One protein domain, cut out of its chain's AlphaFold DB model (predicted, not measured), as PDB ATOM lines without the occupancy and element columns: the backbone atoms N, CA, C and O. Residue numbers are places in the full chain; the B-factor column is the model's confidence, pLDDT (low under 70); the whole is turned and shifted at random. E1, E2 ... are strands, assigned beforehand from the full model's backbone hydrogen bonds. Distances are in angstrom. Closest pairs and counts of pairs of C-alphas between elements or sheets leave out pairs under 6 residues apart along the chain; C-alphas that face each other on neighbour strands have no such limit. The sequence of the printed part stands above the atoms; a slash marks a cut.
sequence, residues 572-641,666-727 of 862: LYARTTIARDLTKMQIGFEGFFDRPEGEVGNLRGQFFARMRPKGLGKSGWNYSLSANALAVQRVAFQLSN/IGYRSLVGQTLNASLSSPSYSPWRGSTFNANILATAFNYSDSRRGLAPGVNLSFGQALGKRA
ATOM      1  N   LEU A 572     118.060 195.889  75.937       96.38
ATOM      2  CA  LEU A 572     118.248 194.456  76.145       96.38
ATOM      3  C   LEU A 572     118.479 193.759  74.812       96.38
ATOM      4  O   LEU A 572     117.614 193.759  73.945       96.38
ATOM      5  N   TYR A 573     119.620 193.101  74.686       97.12
ATOM      6  CA  TYR A 573     119.994 192.267  73.557       97.12
ATOM      7  C   TYR A 573     120.204 190.846  74.059       97.12
ATOM      8  O   TYR A 573     120.990 190.617  74.972       97.12
ATOM      9  N   ALA A 574     119.540 189.870  73.463       97.94
ATOM     10  CA  ALA A 574     119.743 188.466  73.762       97.94
ATOM     11  C   ALA A 574     119.879 187.670  72.468       97.94
ATOM     12  O   ALA A 574     119.152 187.876  71.501       97.94
ATOM     13  N   ARG A 575     120.819 186.732  72.450       97.62
ATOM     14  CA  ARG A 575     121.030 185.798  71.353       97.62
ATOM     15  C   ARG A 575     121.178 184.402  71.921       97.62
ATOM     16  O   ARG A 575     121.960 184.174  72.836       97.62
ATOM     17  N   THR A 576     120.449 183.462  71.353       98.06
ATOM     18  CA  THR A 576     120.579 182.043  71.654       98.06
ATOM     19  C   THR A 576     120.840 181.287  70.364       98.06
ATOM     20  O   THR A 576     120.302 181.622  69.311       98.06
ATOM     21  N   THR A 577     121.704 180.288  70.397       97.69
ATOM     22  CA  THR A 577     121.968 179.427  69.246       97.69
ATOM     23  C   THR A 577     122.134 178.010  69.733       97.69
ATOM     24  O   THR A 577     122.947 177.769  70.611       97.69
ATOM     25  N   ILE A 578     121.399 177.069  69.155       98.31
ATOM     26  CA  ILE A 578     121.542 175.639  69.418       98.31
ATOM     27  C   ILE A 578     121.765 174.970  68.073       98.31
ATOM     28  O   ILE A 578     120.925 175.073  67.186       98.31
ATOM     29  N   ALA A 579     122.893 174.295  67.900       97.12
ATOM     30  CA  ALA A 579     123.261 173.648  66.651       97.12
ATOM     31  C   ALA A 579     123.695 172.208  66.902       97.12
ATOM     32  O   ALA A 579     124.332 171.902  67.910       97.12
ATOM     33  N   ARG A 580     123.354 171.327  65.962       98.00
ATOM     34  CA  ARG A 580     123.749 169.927  65.943       98.00
ATOM     35  C   ARG A 580     124.419 169.570  64.624       98.00
ATOM     36  O   ARG A 580     123.806 169.630  63.557       98.00
ATOM     37  N   ASP A 581     125.661 169.125  64.721       95.56
ATOM     38  CA  ASP A 581     126.463 168.646  63.607       95.56
ATOM     39  C   ASP A 581     126.159 167.175  63.305       95.56
ATOM     40  O   ASP A 581     126.550 166.256  64.025       95.56
ATOM     41  N   LEU A 582     125.483 166.927  62.190       95.81
ATOM     42  CA  LEU A 582     125.309 165.596  61.613       95.81
ATOM     43  C   LEU A 582     126.459 165.312  60.629       95.81
ATOM     44  O   LEU A 582     127.251 166.186  60.287       95.81
ATOM     45  N   THR A 583     126.591 164.080  60.130       94.31
ATOM     46  CA  THR A 583     127.730 163.694  59.268       94.31
ATOM     47  C   THR A 583     127.816 164.511  57.972       94.31
ATOM     48  O   THR A 583     128.905 164.863  57.524       94.31
ATOM     49  N   LYS A 584     126.674 164.834  57.358       94.75
ATOM     50  CA  LYS A 584     126.600 165.513  56.048       94.75
ATOM     51  C   LYS A 584     125.949 166.897  56.114       94.75
ATOM     52  O   LYS A 584     125.939 167.602  55.109       94.75
ATOM     53  N   MET A 585     125.397 167.271  57.263       95.44
ATOM     54  CA  MET A 585     124.652 168.512  57.444       95.44
ATOM     55  C   MET A 585     124.759 169.002  58.887       95.44
ATOM     56  O   MET A 585     125.052 168.219  59.779       95.44
ATOM     57  N   GLN A 586     124.480 170.272  59.108       96.25
ATOM     58  CA  GLN A 586     124.296 170.891  60.406       96.25
ATOM     59  C   GLN A 586     122.863 171.404  60.470       96.25
ATOM     60  O   GLN A 586     122.408 172.059  59.534       96.25
ATOM     61  N   ILE A 587     122.157 171.106  61.550       98.00
ATOM     62  CA  ILE A 587     120.830 171.667  61.817       98.00
ATOM     63  C   ILE A 587     120.904 172.519  63.072       98.00
ATOM     64  O   ILE A 587     121.708 172.233  63.956       98.00
ATOM     65  N   GLY A 588     120.083 173.550  63.179       97.69
ATOM     66  CA  GLY A 588     120.089 174.377  64.370       97.69
ATOM     67  C   GLY A 588     118.966 175.387  64.423       97.69
ATOM     68  O   GLY A 588     118.178 175.540  63.494       97.69
ATOM     69  N   PHE A 589     118.912 176.068  65.552       97.69
ATOM     70  CA  PHE A 589     118.006 177.155  65.845       97.69
ATOM     71  C   PHE A 589     118.812 178.346  66.354       97.69
ATOM     72  O   PHE A 589     119.737 178.183  67.148       97.69
ATOM     73  N   GLU A 590     118.448 179.538  65.913       97.12
ATOM     74  CA  GLU A 590     118.998 180.805  66.360       97.12
ATOM     75  C   GLU A 590     117.855 181.733  66.769       97.12
ATOM     76  O   GLU A 590     116.974 182.031  65.971       97.12
ATOM     77  N   GLY A 591     117.864 182.183  68.018       96.44
ATOM     78  CA  GLY A 591     116.954 183.198  68.532       96.44
ATOM     79  C   GLY A 591     117.710 184.495  68.780       96.44
ATOM     80  O   GLY A 591     118.823 184.477  69.298       96.44
ATOM     81  N   PHE A 592     117.102 185.615  68.431       96.19
ATOM     82  CA  PHE A 592     117.608 186.953  68.668       96.19
ATOM     83  C   PHE A 592     116.472 187.822  69.194       96.19
ATOM     84  O   PHE A 592     115.377 187.818  68.638       96.19
ATOM     85  N   PHE A 593     116.736 188.546  70.265       96.12
ATOM     86  CA  PHE A 593     115.826 189.508  70.851       96.12
ATOM     87  C   PHE A 593     116.590 190.804  71.076       96.12
ATOM     88  O   PHE A 593     117.671 190.782  71.659       96.12
ATOM     89  N   ASP A 594     116.038 191.916  70.626       94.88
ATOM     90  CA  ASP A 594     116.585 193.242  70.857       94.88
ATOM     91  C   ASP A 594     115.468 194.188  71.278       94.88
ATOM     92  O   ASP A 594     114.395 194.205  70.686       94.88
ATOM     93  N   ARG A 595     115.701 194.964  72.329       95.06
ATOM     94  CA  ARG A 595     114.807 196.019  72.791       95.06
ATOM     95  C   ARG A 595     115.658 197.228  73.162       95.06
ATOM     96  O   ARG A 595     116.120 197.278  74.300       95.06
ATOM     97  N   PRO A 596     115.904 198.145  72.220       93.38
ATOM     98  CA  PRO A 596     116.510 199.435  72.524       93.38
ATOM     99  C   PRO A 596     115.594 200.303  73.404       93.38
ATOM    100  O   PRO A 596     114.372 200.121  73.424       93.38
ATOM    101  N   GLU A 597     116.170 201.259  74.126       93.12
ATOM    102  CA  GLU A 597     115.453 202.248  74.926       93.12
ATOM    103  C   GLU A 597     114.475 203.048  74.055       93.12
ATOM    104  O   GLU A 597     114.830 203.569  73.001       93.12
ATOM    105  N   GLY A 598     113.221 203.153  74.502       90.75
ATOM    106  CA  GLY A 598     112.174 203.880  73.778       90.75
ATOM    107  C   GLY A 598     111.643 203.168  72.528       90.75
ATOM    108  O   GLY A 598     110.628 203.595  71.980       90.75
ATOM    109  N   GLU A 599     112.261 202.064  72.110       88.38
ATOM    110  CA  GLU A 599     111.786 201.234  71.010       88.38
ATOM    111  C   GLU A 599     111.034 200.000  71.521       88.38
ATOM    112  O   GLU A 599     111.161 199.549  72.667       88.38
ATOM    113  N   VAL A 600     110.199 199.434  70.653       86.62
ATOM    114  CA  VAL A 600     109.506 198.186  70.959       86.62
ATOM    115  C   VAL A 600     110.428 197.011  70.655       86.62
ATOM    116  O   VAL A 600     111.133 197.010  69.650       86.62
ATOM    117  N   GLY A 601     110.391 195.991  71.513       87.31
ATOM    118  CA  GLY A 601     111.201 194.792  71.340       87.31
ATOM    119  C   GLY A 601     110.949 194.094  70.000       87.31
ATOM    120  O   GLY A 601     109.808 193.923  69.565       87.31
ATOM    121  N   ASN A 602     112.028 193.654  69.373       89.25
ATOM    122  CA  ASN A 602     112.061 192.879  68.149       89.25
ATOM    123  C   ASN A 602     112.540 191.464  68.491       89.25
ATOM    124  O   ASN A 602     113.575 191.267  69.126       89.25
ATOM    125  N   LEU A 603     111.753 190.466  68.093       91.50
ATOM    126  CA  LEU A 603     112.061 189.055  68.300       91.50
ATOM    127  C   LEU A 603     112.225 188.379  66.943       91.50
ATOM    128  O   LEU A 603     111.326 188.410  66.102       91.50
ATOM    129  N   ARG A 604     113.359 187.715  66.749       92.00
ATOM    130  CA  ARG A 604     113.679 186.909  65.575       92.00
ATOM    131  C   ARG A 604     114.032 185.490  66.008       92.00
ATOM    132  O   ARG A 604     114.910 185.290  66.831       92.00
ATOM    133  N   GLY A 605     113.406 184.498  65.394       93.69
ATOM    134  CA  GLY A 605     113.792 183.093  65.494       93.69
ATOM    135  C   GLY A 605     114.084 182.527  64.112       93.69
ATOM    136  O   GLY A 605     113.341 182.788  63.172       93.69
ATOM    137  N   GLN A 606     115.148 181.748  63.970       94.56
ATOM    138  CA  GLN A 606     115.532 181.105  62.724       94.56
ATOM    139  C   GLN A 606     115.893 179.645  62.968       94.56
ATOM    140  O   GLN A 606     116.868 179.347  63.646       94.56
ATOM    141  N   PHE A 607     115.156 178.726  62.356       96.31
ATOM    142  CA  PHE A 607     115.617 177.358  62.163       96.31
ATOM    143  C   PHE A 607     116.474 177.294  60.901       96.31
ATOM    144  O   PHE A 607     116.115 177.883  59.881       96.31
ATOM    145  N   PHE A 608     117.585 176.568  60.937       96.25
ATOM    146  CA  PHE A 608     118.442 176.373  59.778       96.25
ATOM    147  C   PHE A 608     118.874 174.918  59.619       96.25
ATOM    148  O   PHE A 608     119.097 174.196  60.588       96.25
ATOM    149  N   ALA A 609     119.053 174.511  58.369       97.06
ATOM    150  CA  ALA A 609     119.686 173.263  57.977       97.06
ATOM    151  C   ALA A 609     120.704 173.570  56.878       97.06
ATOM    152  O   ALA A 609     120.352 174.165  55.865       97.06
ATOM    153  N   ARG A 610     121.971 173.202  57.067       95.38
ATOM    154  CA  ARG A 610     123.084 173.503  56.157       95.38
ATOM    155  C   ARG A 610     123.820 172.222  55.812       95.38
ATOM    156  O   ARG A 610     124.342 171.548  56.690       95.38
ATOM    157  N   MET A 611     123.888 171.867  54.540       95.94
ATOM    158  CA  MET A 611     124.727 170.771  54.073       95.94
ATOM    159  C   MET A 611     126.195 171.188  54.090       95.94
ATOM    160  O   MET A 611     126.537 172.311  53.721       95.94
ATOM    161  N   ARG A 612     127.076 170.260  54.475       92.19
ATOM    162  CA  ARG A 612     128.518 170.466  54.303       92.19
ATOM    163  C   ARG A 612     128.836 170.556  52.804       92.19
ATOM    164  O   ARG A 612     128.255 169.771  52.048       92.19
ATOM    165  N   PRO A 613     129.739 171.460  52.378       90.56
ATOM    166  CA  PRO A 613     130.148 171.541  50.983       90.56
ATOM    167  C   PRO A 613     130.623 170.181  50.473       90.56
ATOM    168  O   PRO A 613     131.376 169.481  51.154       90.56
ATOM    169  N   LYS A 614     130.164 169.794  49.285       94.25
ATOM    170  CA  LYS A 614     130.550 168.543  48.632       94.25
ATOM    171  C   LYS A 614     131.040 168.800  47.222       94.25
ATOM    172  O   LYS A 614     130.447 169.597  46.503       94.25
ATOM    173  N   GLY A 615     132.074 168.064  46.827       94.38
ATOM    174  CA  GLY A 615     132.564 168.068  45.454       94.38
ATOM    175  C   GLY A 615     131.503 167.564  44.473       94.38
ATOM    176  O   GLY A 615     130.837 166.557  44.722       94.38
ATOM    177  N   LEU A 616     131.358 168.254  43.344       94.94
ATOM    178  CA  LEU A 616     130.524 167.867  42.216       94.94
ATOM    179  C   LEU A 616     131.347 166.985  41.265       94.94
ATOM    180  O   LEU A 616     131.985 167.457  40.319       94.94
ATOM    181  N   GLY A 617     131.377 165.684  41.554       94.19
ATOM    182  CA  GLY A 617     132.178 164.716  40.802       94.19
ATOM    183  C   GLY A 617     133.676 165.042  40.845       94.19
ATOM    184  O   GLY A 617     134.211 165.407  41.889       94.19
ATOM    185  N   LYS A 618     134.360 164.921  39.700       94.56
ATOM    186  CA  LYS A 618     135.801 165.225  39.553       94.56
ATOM    187  C   LYS A 618     136.091 166.670  39.124       94.56
ATOM    188  O   LYS A 618     137.240 167.012  38.883       94.56
ATOM    189  N   SER A 619     135.063 167.511  39.004       92.56
ATOM    190  CA  SER A 619     135.187 168.859  38.431       92.56
ATOM    191  C   SER A 619     135.913 169.862  39.341       92.56
ATOM    192  O   SER A 619     136.249 170.957  38.903       92.56
ATOM    193  N   GLY A 620     136.115 169.522  40.619       91.94
ATOM    194  CA  GLY A 620     136.654 170.429  41.636       91.94
ATOM    195  C   GLY A 620     135.659 171.484  42.129       91.94
ATOM    196  O   GLY A 620     135.957 172.189  43.090       91.94
ATOM    197  N   TRP A 621     134.476 171.586  41.513       93.94
ATOM    198  CA  TRP A 621     133.397 172.440  42.001       93.94
ATOM    199  C   TRP A 621     132.825 171.877  43.292       93.94
ATOM    200  O   TRP A 621     132.663 170.665  43.412       93.94
ATOM    201  N   ASN A 622     132.468 172.747  44.229       94.19
ATOM    202  CA  ASN A 622     131.803 172.364  45.464       94.19
ATOM    203  C   ASN A 622     130.419 172.992  45.523       94.19
ATOM    204  O   ASN A 622     130.278 174.200  45.335       94.19
ATOM    205  N   TYR A 623     129.411 172.185  45.832       94.38
ATOM    206  CA  TYR A 623     128.058 172.664  46.069       94.38
ATOM    207  C   TYR A 623     127.714 172.592  47.556       94.38
ATOM    208  O   TYR A 623     128.156 171.689  48.274       94.38
ATOM    209  N   SER A 624     126.907 173.540  48.021       93.06
ATOM    210  CA  SER A 624     126.292 173.497  49.343       93.06
ATOM    211  C   SER A 624     124.830 173.918  49.252       93.06
ATOM    212  O   SER A 624     124.438 174.684  48.374       93.06
ATOM    213  N   LEU A 625     124.012 173.379  50.147       94.31
ATOM    214  CA  LEU A 625     122.594 173.699  50.240       94.31
ATOM    215  C   LEU A 625     122.306 174.136  51.667       94.31
ATOM    216  O   LEU A 625     122.764 173.493  52.611       94.31
ATOM    217  N   SER A 626     121.531 175.194  51.838       92.94
ATOM    218  CA  SER A 626     121.014 175.592  53.136       92.94
ATOM    219  C   SER A 626     119.551 175.984  53.051       92.94
ATOM    220  O   SER A 626     119.145 176.681  52.133       92.94
ATOM    221  N   ALA A 627     118.760 175.551  54.017       91.88
ATOM    222  CA  ALA A 627     117.390 175.993  54.208       91.88
ATOM    223  C   ALA A 627     117.314 176.760  55.526       91.88
ATOM    224  O   ALA A 627     117.926 176.348  56.512       91.88
ATOM    225  N   ASN A 628     116.563 177.855  55.555       91.88
ATOM    226  CA  ASN A 628     116.260 178.584  56.774       91.88
ATOM    227  C   ASN A 628     114.767 178.893  56.838       91.88
ATOM    228  O   ASN A 628     114.218 179.448  55.890       91.88
ATOM    229  N   ALA A 629     114.129 178.594  57.961       90.00
ATOM    230  CA  ALA A 629     112.802 179.092  58.299       90.00
ATOM    231  C   ALA A 629     112.968 180.173  59.367       90.00
ATOM    232  O   ALA A 629     113.690 179.978  60.336       90.00
ATOM    233  N   LEU A 630     112.338 181.318  59.168       90.62
ATOM    234  CA  LEU A 630     112.576 182.558  59.882       90.62
ATOM    235  C   LEU A 630     111.237 183.115  60.354       90.62
ATOM    236  O   LEU A 630     110.317 183.256  59.567       90.62
ATOM    237  N   ALA A 631     111.123 183.460  61.623       89.56
ATOM    238  CA  ALA A 631     109.993 184.189  62.172       89.56
ATOM    239  C   ALA A 631     110.531 185.475  62.788       89.56
ATOM    240  O   ALA A 631     111.477 185.439  63.570       89.56
ATOM    241  N   VAL A 632     109.968 186.616  62.406       86.69
ATOM    242  CA  VAL A 632     110.340 187.928  62.930       86.69
ATOM    243  C   VAL A 632     109.073 188.640  63.354       86.69
ATOM    244  O   VAL A 632     108.193 188.875  62.535       86.69
ATOM    245  N   GLN A 633     108.980 189.009  64.618       84.56
ATOM    246  CA  GLN A 633     107.920 189.871  65.108       84.56
ATOM    247  C   GLN A 633     108.423 191.308  65.072       84.56
ATOM    248  O   GLN A 633     109.347 191.659  65.804       84.56
ATOM    249  N   ARG A 634     107.832 192.131  64.199       71.00
ATOM    250  CA  ARG A 634     108.137 193.563  64.118       71.00
ATOM    251  C   ARG A 634     106.948 194.386  64.550       71.00
ATOM    252  O   ARG A 634     105.798 194.027  64.294       71.00
ATOM    253  N   VAL A 635     107.242 195.545  65.115       69.12
ATOM    254  CA  VAL A 635     106.261 196.617  65.185       69.12
ATOM    255  C   VAL A 635     106.155 197.269  63.820       69.12
ATOM    256  O   VAL A 635     107.143 197.727  63.249       69.12
ATOM    257  N   ALA A 636     104.944 197.270  63.285       64.81
ATOM    258  CA  ALA A 636     104.583 198.043  62.119       64.81
ATOM    259  C   ALA A 636     103.734 199.221  62.598       64.81
ATOM    260  O   ALA A 636     102.632 199.042  63.120       64.81
ATOM    261  N   PHE A 637     104.234 200.436  62.397       60.50
ATOM    262  CA  PHE A 637     103.414 201.629  62.546       60.50
ATOM    263  C   PHE A 637     102.436 201.664  61.373       60.50
ATOM    264  O   PHE A 637     102.814 201.973  60.243       60.50
ATOM    265  N   GLN A 638     101.182 201.283  61.617       58.56
ATOM    266  CA  GLN A 638     100.117 201.576  60.670       58.56
ATOM    267  C   GLN A 638      99.594 202.967  61.001       58.56
ATOM    268  O   GLN A 638      98.903 203.161  61.998       58.56
ATOM    269  N   LEU A 639      99.914 203.938  60.145       57.69
ATOM    270  CA  LEU A 639      99.098 205.140  60.063       57.69
ATOM    271  C   LEU A 639      97.758 204.717  59.462       57.69
ATOM    272  O   LEU A 639      97.608 204.608  58.245       57.69
ATOM    273  N   SER A 640      96.796 204.392  60.320       56.12
ATOM    274  CA  SER A 640      95.398 204.362  59.924       56.12
ATOM    275  C   SER A 640      95.004 205.805  59.626       56.12
ATOM    276  O   SER A 640      94.796 206.609  60.529       56.12
ATOM    277  N   ASN A 641      94.942 206.152  58.341       54.75
ATOM    278  CA  ASN A 641      94.291 207.386  57.929       54.75
ATOM    279  C   ASN A 641      92.794 207.186  58.194       54.75
ATOM    280  O   ASN A 641      92.080 206.562  57.407       54.75
ATOM    281  N   ILE A 666      99.720 201.366  67.072       66.44
ATOM    282  CA  ILE A 666     100.932 200.545  67.006       66.44
ATOM    283  C   ILE A 666     100.498 199.082  66.851       66.44
ATOM    284  O   ILE A 666      99.958 198.492  67.784       66.44
ATOM    285  N   GLY A 667     100.702 198.500  65.666       71.62
ATOM    286  CA  GLY A 667     100.369 197.105  65.377       71.62
ATOM    287  C   GLY A 667     101.610 196.215  65.347       71.62
ATOM    288  O   GLY A 667     102.649 196.592  64.809       71.62
ATOM    289  N   TYR A 668     101.511 194.994  65.873       73.69
ATOM    290  CA  TYR A 668     102.545 193.976  65.679       73.69
ATOM    291  C   TYR A 668     102.252 193.201  64.395       73.69
ATOM    292  O   TYR A 668     101.180 192.616  64.248       73.69
ATOM    293  N   ARG A 669     103.207 193.172  63.461       74.56
ATOM    294  CA  ARG A 669     103.148 192.293  62.290       74.56
ATOM    295  C   ARG A 669     104.234 191.237  62.409       74.56
ATOM    296  O   ARG A 669     105.428 191.519  62.303       74.56
ATOM    297  N   SER A 670     103.795 190.002  62.614       80.81
ATOM    298  CA  SER A 670     104.659 188.833  62.530       80.81
ATOM    299  C   SER A 670     104.927 188.516  61.060       80.81
ATOM    300  O   SER A 670     104.014 188.218  60.291       80.81
ATOM    301  N   LEU A 671     106.193 188.596  60.666       83.81
ATOM    302  CA  LEU A 671     106.688 188.171  59.368       83.81
ATOM    303  C   LEU A 671     107.321 186.790  59.518       83.81
ATOM    304  O   LEU A 671     108.389 186.646  60.110       83.81
ATOM    305  N   VAL A 672     106.676 185.777  58.954       86.62
ATOM    306  CA  VAL A 672     107.247 184.434  58.842       86.62
ATOM    307  C   VAL A 672     107.764 184.268  57.422       86.62
ATOM    308  O   VAL A 672     107.100 184.633  56.462       86.62
ATOM    309  N   GLY A 673     108.975 183.761  57.282       87.00
ATOM    310  CA  GLY A 673     109.693 183.610  56.036       87.00
ATOM    311  C   GLY A 673     110.393 182.274  55.952       87.00
ATOM    312  O   GLY A 673     110.799 181.696  56.952       87.00
ATOM    313  N   GLN A 674     110.575 181.785  54.744       88.19
ATOM    314  CA  GLN A 674     111.405 180.627  54.460       88.19
ATOM    315  C   GLN A 674     112.367 181.009  53.348       88.19
ATOM    316  O   GLN A 674     111.995 181.725  52.419       88.19
ATOM    317  N   THR A 675     113.607 180.552  53.451       87.19
ATOM    318  CA  THR A 675     114.638 180.728  52.431       87.19
ATOM    319  C   THR A 675     115.316 179.396  52.159       87.19
ATOM    320  O   THR A 675     115.612 178.641  53.081       87.19
ATOM    321  N   LEU A 676     115.582 179.105  50.896       90.19
ATOM    322  CA  LEU A 676     116.393 177.980  50.456       90.19
ATOM    323  C   LEU A 676     117.526 178.548  49.611       90.19
ATOM    324  O   LEU A 676     117.281 179.095  48.542       90.19
ATOM    325  N   ASN A 677     118.757 178.433  50.090       91.06
ATOM    326  CA  ASN A 677     119.953 178.881  49.395       91.06
ATOM    327  C   ASN A 677     120.721 177.672  48.867       91.06
ATOM    328  O   ASN A 677     121.135 176.810  49.640       91.06
ATOM    329  N   ALA A 678     120.968 177.641  47.568       92.69
ATOM    330  CA  ALA A 678     121.918 176.737  46.942       92.69
ATOM    331  C   ALA A 678     123.132 177.550  46.495       92.69
ATOM    332  O   ALA A 678     122.969 178.584  45.852       92.69
ATOM    333  N   SER A 679     124.338 177.097  46.824       94.25
ATOM    334  CA  SER A 679     125.567 177.696  46.310       94.25
ATOM    335  C   SER A 679     126.412 176.679  45.563       94.25
ATOM    336  O   SER A 679     126.474 175.501  45.923       94.25
ATOM    337  N   LEU A 680     127.067 177.153  44.512       94.38
ATOM    338  CA  LEU A 680     127.993 176.412  43.680       94.38
ATOM    339  C   LEU A 680     129.271 177.242  43.559       94.38
ATOM    340  O   LEU A 680     129.309 178.275  42.895       94.38
ATOM    341  N   SER A 681     130.319 176.778  44.224       94.69
ATOM    342  CA  SER A 681     131.631 177.420  44.261       94.69
ATOM    343  C   SER A 681     132.611 176.673  43.369       94.69
ATOM    344  O   SER A 681     132.685 175.442  43.394       94.69
ATOM    345  N   SER A 682     133.353 177.412  42.559       96.19
ATOM    346  CA  SER A 682     134.375 176.858  41.690       96.19
ATOM    347  C   SER A 682     135.666 176.599  42.468       96.19
ATOM    348  O   SER A 682     135.929 177.271  43.470       96.19
ATOM    349  N   PRO A 683     136.525 175.676  42.006       92.38
ATOM    350  CA  PRO A 683     137.909 175.676  42.453       92.38
ATOM    351  C   PRO A 683     138.592 176.974  41.988       92.38
ATOM    352  O   PRO A 683     138.093 177.674  41.101       92.38
ATOM    353  N   SER A 684     139.736 177.298  42.589       92.44
ATOM    354  CA  SER A 684     140.578 178.388  42.094       92.44
ATOM    355  C   SER A 684     141.268 177.937  40.809       92.44
ATOM    356  O   SER A 684     142.052 176.985  40.820       92.44
ATOM    357  N   TYR A 685     140.949 178.598  39.702       94.38
ATOM    358  CA  TYR A 685     141.589 178.385  38.411       94.38
ATOM    359  C   TYR A 685     142.722 179.389  38.232       94.38
ATOM    360  O   TYR A 685     142.570 180.562  38.547       94.38
ATOM    361  N   SER A 686     143.854 178.958  37.686       95.31
ATOM    362  CA  SER A 686     144.953 179.855  37.322       95.31
ATOM    363  C   SER A 686     145.112 179.818  35.805       95.31
ATOM    364  O   SER A 686     145.873 178.992  35.301       95.31
ATOM    365  N   PRO A 687     144.336 180.620  35.047       92.19
ATOM    366  CA  PRO A 687     144.362 180.559  33.585       92.19
ATOM    367  C   PRO A 687     145.740 180.926  33.007       92.19
ATOM    368  O   PRO A 687     146.102 180.464  31.929       92.19
ATOM    369  N   TRP A 688     146.539 181.703  33.743       95.38
ATOM    370  CA  TRP A 688     147.960 181.936  33.478       95.38
ATOM    371  C   TRP A 688     148.742 182.217  34.769       95.38
ATOM    372  O   TRP A 688     148.174 182.447  35.838       95.38
ATOM    373  N   ARG A 689     150.078 182.219  34.685       94.00
ATOM    374  CA  ARG A 689     150.962 182.372  35.850       94.00
ATOM    375  C   ARG A 689     150.651 183.647  36.641       94.00
ATOM    376  O   ARG A 689     150.665 184.750  36.100       94.00
ATOM    377  N   GLY A 690     150.427 183.476  37.943       92.75
ATOM    378  CA  GLY A 690     150.133 184.576  38.860       92.75
ATOM    379  C   GLY A 690     148.688 185.070  38.808       92.75
ATOM    380  O   GLY A 690     148.358 185.961  39.580       92.75
ATOM    381  N   SER A 691     147.836 184.502  37.949       96.81
ATOM    382  CA  SER A 691     146.401 184.784  37.967       96.81
ATOM    383  C   SER A 691     145.643 183.778  38.827       96.81
ATOM    384  O   SER A 691     146.031 182.611  38.921       96.81
ATOM    385  N   THR A 692     144.550 184.217  39.434       96.06
ATOM    386  CA  THR A 692     143.600 183.358  40.144       96.06
ATOM    387  C   THR A 692     142.193 183.782  39.781       96.06
ATOM    388  O   THR A 692     141.864 184.957  39.873       96.06
ATOM    389  N   PHE A 693     141.354 182.837  39.400       97.25
ATOM    390  CA  PHE A 693     139.961 183.065  39.077       97.25
ATOM    391  C   PHE A 693     139.094 182.121  39.897       97.25
ATOM    392  O   PHE A 693     139.321 180.909  39.914       97.25
ATOM    393  N   ASN A 694     138.080 182.669  40.550       96.38
ATOM    394  CA  ASN A 694     137.071 181.896  41.252       96.38
ATOM    395  C   ASN A 694     135.687 182.467  40.969       96.38
ATOM    396  O   ASN A 694     135.493 183.676  40.868       96.38
ATOM    397  N   ALA A 695     134.719 181.568  40.885       95.94
ATOM    398  CA  ALA A 695     133.319 181.893  40.722       95.94
ATOM    399  C   ALA A 695     132.519 181.266  41.865       95.94
ATOM    400  O   ALA A 695     132.751 180.122  42.254       95.94
ATOM    401  N   ASN A 696     131.558 182.009  42.393       95.31
ATOM    402  CA  ASN A 696     130.578 181.518  43.344       95.31
ATOM    403  C   ASN A 696     129.194 181.928  42.854       95.31
ATOM    404  O   ASN A 696     128.893 183.114  42.731       95.31
ATOM    405  N   ILE A 697     128.371 180.938  42.543       94.81
ATOM    406  CA  ILE A 697     127.004 181.128  42.081       94.81
ATOM    407  C   ILE A 697     126.089 180.791  43.251       94.81
ATOM    408  O   ILE A 697     126.208 179.726  43.848       94.81
ATOM    409  N   LEU A 698     125.175 181.694  43.570       93.38
ATOM    410  CA  LEU A 698     124.177 181.565  44.619       93.38
ATOM    411  C   LEU A 698     122.787 181.600  43.981       93.38
ATOM    412  O   LEU A 698     122.526 182.376  43.068       93.38
ATOM    413  N   ALA A 699     121.874 180.779  44.472       91.81
ATOM    414  CA  ALA A 699     120.460 180.880  44.163       91.81
ATOM    415  C   ALA A 699     119.673 180.796  45.466       91.81
ATOM    416  O   ALA A 699     119.768 179.802  46.184       91.81
ATOM    417  N   THR A 700     118.891 181.831  45.759       90.69
ATOM    418  CA  THR A 700     118.058 181.920  46.957       90.69
ATOM    419  C   THR A 700     116.592 181.930  46.559       90.69
ATOM    420  O   THR A 700     116.105 182.901  45.986       90.69
ATOM    421  N   ALA A 701     115.865 180.865  46.876       89.88
ATOM    422  CA  ALA A 701     114.409 180.887  46.864       89.88
ATOM    423  C   ALA A 701     113.903 181.434  48.196       89.88
ATOM    424  O   ALA A 701     114.431 181.062  49.242       89.88
ATOM    425  N   PHE A 702     112.888 182.292  48.179       90.06
ATOM    426  CA  PHE A 702     112.291 182.829  49.397       90.06
ATOM    427  C   PHE A 702     110.765 182.896  49.302       90.06
ATOM    428  O   PHE A 702     110.206 183.087  48.221       90.06
ATOM    429  N   ASN A 703     110.099 182.733  50.443       89.94
ATOM    430  CA  ASN A 703     108.652 182.846  50.596       89.94
ATOM    431  C   ASN A 703     108.332 183.441  51.972       89.94
ATOM    432  O   ASN A 703     108.652 182.826  52.988       89.94
ATOM    433  N   TYR A 704     107.732 184.626  52.002       87.19
ATOM    434  CA  TYR A 704     107.386 185.373  53.206       87.19
ATOM    435  C   TYR A 704     105.868 185.564  53.338       87.19
ATOM    436  O   TYR A 704     105.144 185.647  52.347       87.19
ATOM    437  N   SER A 705     105.384 185.680  54.577       87.94
ATOM    438  CA  SER A 705     103.962 185.841  54.912       87.94
ATOM    439  C   SER A 705     103.365 187.175  54.458       87.94
ATOM    440  O   SER A 705     102.148 187.312  54.412       87.94
ATOM    441  N   ASP A 706     104.192 188.146  54.068       83.62
ATOM    442  CA  ASP A 706     103.769 189.411  53.460       83.62
ATOM    443  C   ASP A 706     103.630 189.331  51.928       83.62
ATOM    444  O   ASP A 706     103.677 190.343  51.235       83.62
ATOM    445  N   SER A 707     103.439 188.119  51.394       85.31
ATOM    446  CA  SER A 707     103.311 187.812  49.962       85.31
ATOM    447  C   SER A 707     104.589 187.985  49.132       85.31
ATOM    448  O   SER A 707     104.562 187.736  47.922       85.31
ATOM    449  N   ARG A 708     105.733 188.344  49.736       83.31
ATOM    450  CA  ARG A 708     107.017 188.348  49.022       83.31
ATOM    451  C   ARG A 708     107.488 186.917  48.789       83.31
ATOM    452  O   ARG A 708     107.918 186.222  49.704       83.31
ATOM    453  N   ARG A 709     107.461 186.489  47.532       88.25
ATOM    454  CA  ARG A 709     107.979 185.194  47.081       88.25
ATOM    455  C   ARG A 709     108.802 185.371  45.815       88.25
ATOM    456  O   ARG A 709     108.445 186.188  44.966       88.25
ATOM    457  N   GLY A 710     109.887 184.623  45.671       88.81
ATOM    458  CA  GLY A 710     110.731 184.749  44.489       88.81
ATOM    459  C   GLY A 710     111.989 183.896  44.501       88.81
ATOM    460  O   GLY A 710     112.259 183.142  45.434       88.81
ATOM    461  N   LEU A 711     112.747 184.038  43.416       88.12
ATOM    462  CA  LEU A 711     114.076 183.472  43.229       88.12
ATOM    463  C   LEU A 711     115.063 184.624  43.022       88.12
ATOM    464  O   LEU A 711     114.898 185.441  42.113       88.12
ATOM    465  N   ALA A 712     116.087 184.680  43.860       89.62
ATOM    466  CA  ALA A 712     117.167 185.645  43.800       89.62
ATOM    467  C   ALA A 712     118.473 184.927  43.431       89.62
ATOM    468  O   ALA A 712     119.052 184.244  44.277       89.62
ATOM    469  N   PRO A 713     118.942 185.035  42.178       92.19
ATOM    470  CA  PRO A 713     120.286 184.611  41.838       92.19
ATOM    471  C   PRO A 713     121.311 185.611  42.386       92.19
ATOM    472  O   PRO A 713     121.057 186.814  42.467       92.19
ATOM    473  N   GLY A 714     122.484 185.097  42.717       92.06
ATOM    474  CA  GLY A 714     123.674 185.846  43.067       92.06
ATOM    475  C   GLY A 714     124.878 185.250  42.344       92.06
ATOM    476  O   GLY A 714     124.952 184.045  42.114       92.06
ATOM    477  N   VAL A 715     125.818 186.093  41.950       95.19
ATOM    478  CA  VAL A 715     127.062 185.690  41.302       95.19
ATOM    479  C   VAL A 715     128.180 186.530  41.891       95.19
ATOM    480  O   VAL A 715     128.116 187.753  41.871       95.19
ATOM    481  N   ASN A 716     129.219 185.878  42.386       95.62
ATOM    482  CA  ASN A 716     130.458 186.523  42.779       95.62
ATOM    483  C   ASN A 716     131.592 185.950  41.928       95.62
ATOM    484  O   ASN A 716     131.840 184.744  41.944       95.62
ATOM    485  N   LEU A 717     132.240 186.811  41.155       97.00
ATOM    486  CA  LEU A 717     133.408 186.485  40.353       97.00
ATOM    487  C   LEU A 717     134.589 187.251  40.928       97.00
ATOM    488  O   LEU A 717     134.541 188.477  41.008       97.00
ATOM    489  N   SER A 718     135.663 186.549  41.262       97.25
ATOM    490  CA  SER A 718     136.915 187.181  41.666       97.25
ATOM    491  C   SER A 718     138.012 186.801  40.690       97.25
ATOM    492  O   SER A 718     138.182 185.634  40.335       97.25
ATOM    493  N   PHE A 719     138.773 187.802  40.276       98.12
ATOM    494  CA  PHE A 719     139.956 187.673  39.451       98.12
ATOM    495  C   PHE A 719     141.122 188.365  40.155       98.12
ATOM    496  O   PHE A 719     141.072 189.558  40.429       98.12
ATOM    497  N   GLY A 720     142.173 187.620  40.459       97.44
ATOM    498  CA  GLY A 720     143.427 188.117  41.007       97.44
ATOM    499  C   GLY A 720     144.535 188.010  39.971       97.44
ATOM    500  O   GLY A 720     144.566 187.055  39.199       97.44
ATOM    501  N   GLN A 721     145.456 188.967  39.973       97.81
ATOM    502  CA  GLN A 721     146.634 189.000  39.126       97.81
ATOM    503  C   GLN A 721     147.833 189.519  39.915       97.81
ATOM    504  O   GLN A 721     147.921 190.700  40.248       97.81
ATOM    505  N   ALA A 722     148.829 188.662  40.103       96.62
ATOM    506  CA  ALA A 722     150.161 189.088  40.493       96.62
ATOM    507  C   ALA A 722     150.812 189.851  39.327       96.62
ATOM    508  O   ALA A 722     151.101 189.290  38.266       96.62
ATOM    509  N   LEU A 723     151.040 191.145  39.518       96.19
ATOM    510  CA  LEU A 723     151.755 192.018  38.595       96.19
ATOM    511  C   LEU A 723     153.245 191.982  38.973       96.19
ATOM    512  O   LEU A 723     153.772 192.837  39.686       96.19
ATOM    513  N   GLY A 724     153.926 190.913  38.554       94.12
ATOM    514  CA  GLY A 724     155.305 190.628  38.961       94.12
ATOM    515  C   GLY A 724     155.410 190.120  40.407       94.12
ATOM    516  O   GLY A 724     154.495 189.487  40.924       94.12
ATOM    517  N   LYS A 725     156.554 190.361  41.065       94.69
ATOM    518  CA  LYS A 725     156.798 189.945  42.468       94.69
ATOM    519  C   LYS A 725     156.255 190.931  43.507       94.69
ATOM    520  O   LYS A 725     156.224 190.616  44.692       94.69
ATOM    521  N   ARG A 726     155.909 192.137  43.060       96.00
ATOM    522  CA  ARG A 726     155.779 193.330  43.898       96.00
ATOM    523  C   ARG A 726     154.386 193.937  43.900       96.00
ATOM    524  O   ARG A 726     154.147 194.823  44.704       96.00
ATOM    525  N   ALA A 727     153.492 193.497  43.024       96.50
ATOM    526  CA  ALA A 727     152.149 194.044  42.955       96.50
ATOM    527  C   ALA A 727     151.099 192.949  42.781       96.50
ATOM    528  O   ALA A 727     151.358 191.891  42.202       96.50
TER     529      ALA A 727
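AT A GLANCE: This is residues 572 to 641 and 666 to 727 of the 862 residues of an uncharacterized protein of bacterium (UniProt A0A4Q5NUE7). The model is one long wall of seven strands side by side, twisted and curled, with no named helix over either face; from edge to edge its strands' lines turn by 82 degrees. The printed part has 132 residues, with strands E1 to E7 following each other across the sheet in chain order, all antiparallel: the class is all strand. It is only just loose, close to extended, with a radius of gyration of the C-alphas of 20.6 A, and elongated, spanning 63 by 38 by 30 A.

IN THESE COORDINATES: Find C-alpha 572 at (118.248, 194.456, 76.145), where E1, residues 572 to 581, begins. E2 is residues 585 to 595 and E3 residues 602 to 611. E4, residues 622 to 638, covers 45.7 A and bends by 58 degrees at residue 635. E5, residues 666 to 681, covers 44.7 A; E6, residues 691 to 704, 41.9 A; E7, residues 709 to 723, 45.1 A, ending at C-alpha 723 (151.755, 192.018, 38.595).

HOW THE PARTS SIT: Start at inner strands E4 and E5, antiparallel at 167 degrees, with N 628 and O 675 2.8 A apart. Toward edge strand E1, look for N 607 and O 629 of hairpin E3 and E4, 2.8 A, N 590 and O 606 of E2 and E3, 2.8 A, and N 576 and O 591 of E1 and E2, 2.8 A. Toward edge strand E7, E5 and E6 stand at 144 degrees, with N 678 and O 699 at 2.8 A; E6 and E7 have N 698 and O 714 at 2.8 A. These N and O pairs are within hydrogen-bond range. E1 to E4 and E5 to E7 are meanders, each strand the antiparallel neighbour of the one before. E1 and E7 are apart.

THE WHOLE: The farthest C-alphas, of Asn 641 and Lys 725, are 66.7 A apart. Residues 642 to 665 are not printed; C-alphas 641 and 666 are 13.2 A apart across this cut. Of the links printed whole, none is long. Confidence is under 70 at residues 635 to 641 and 666.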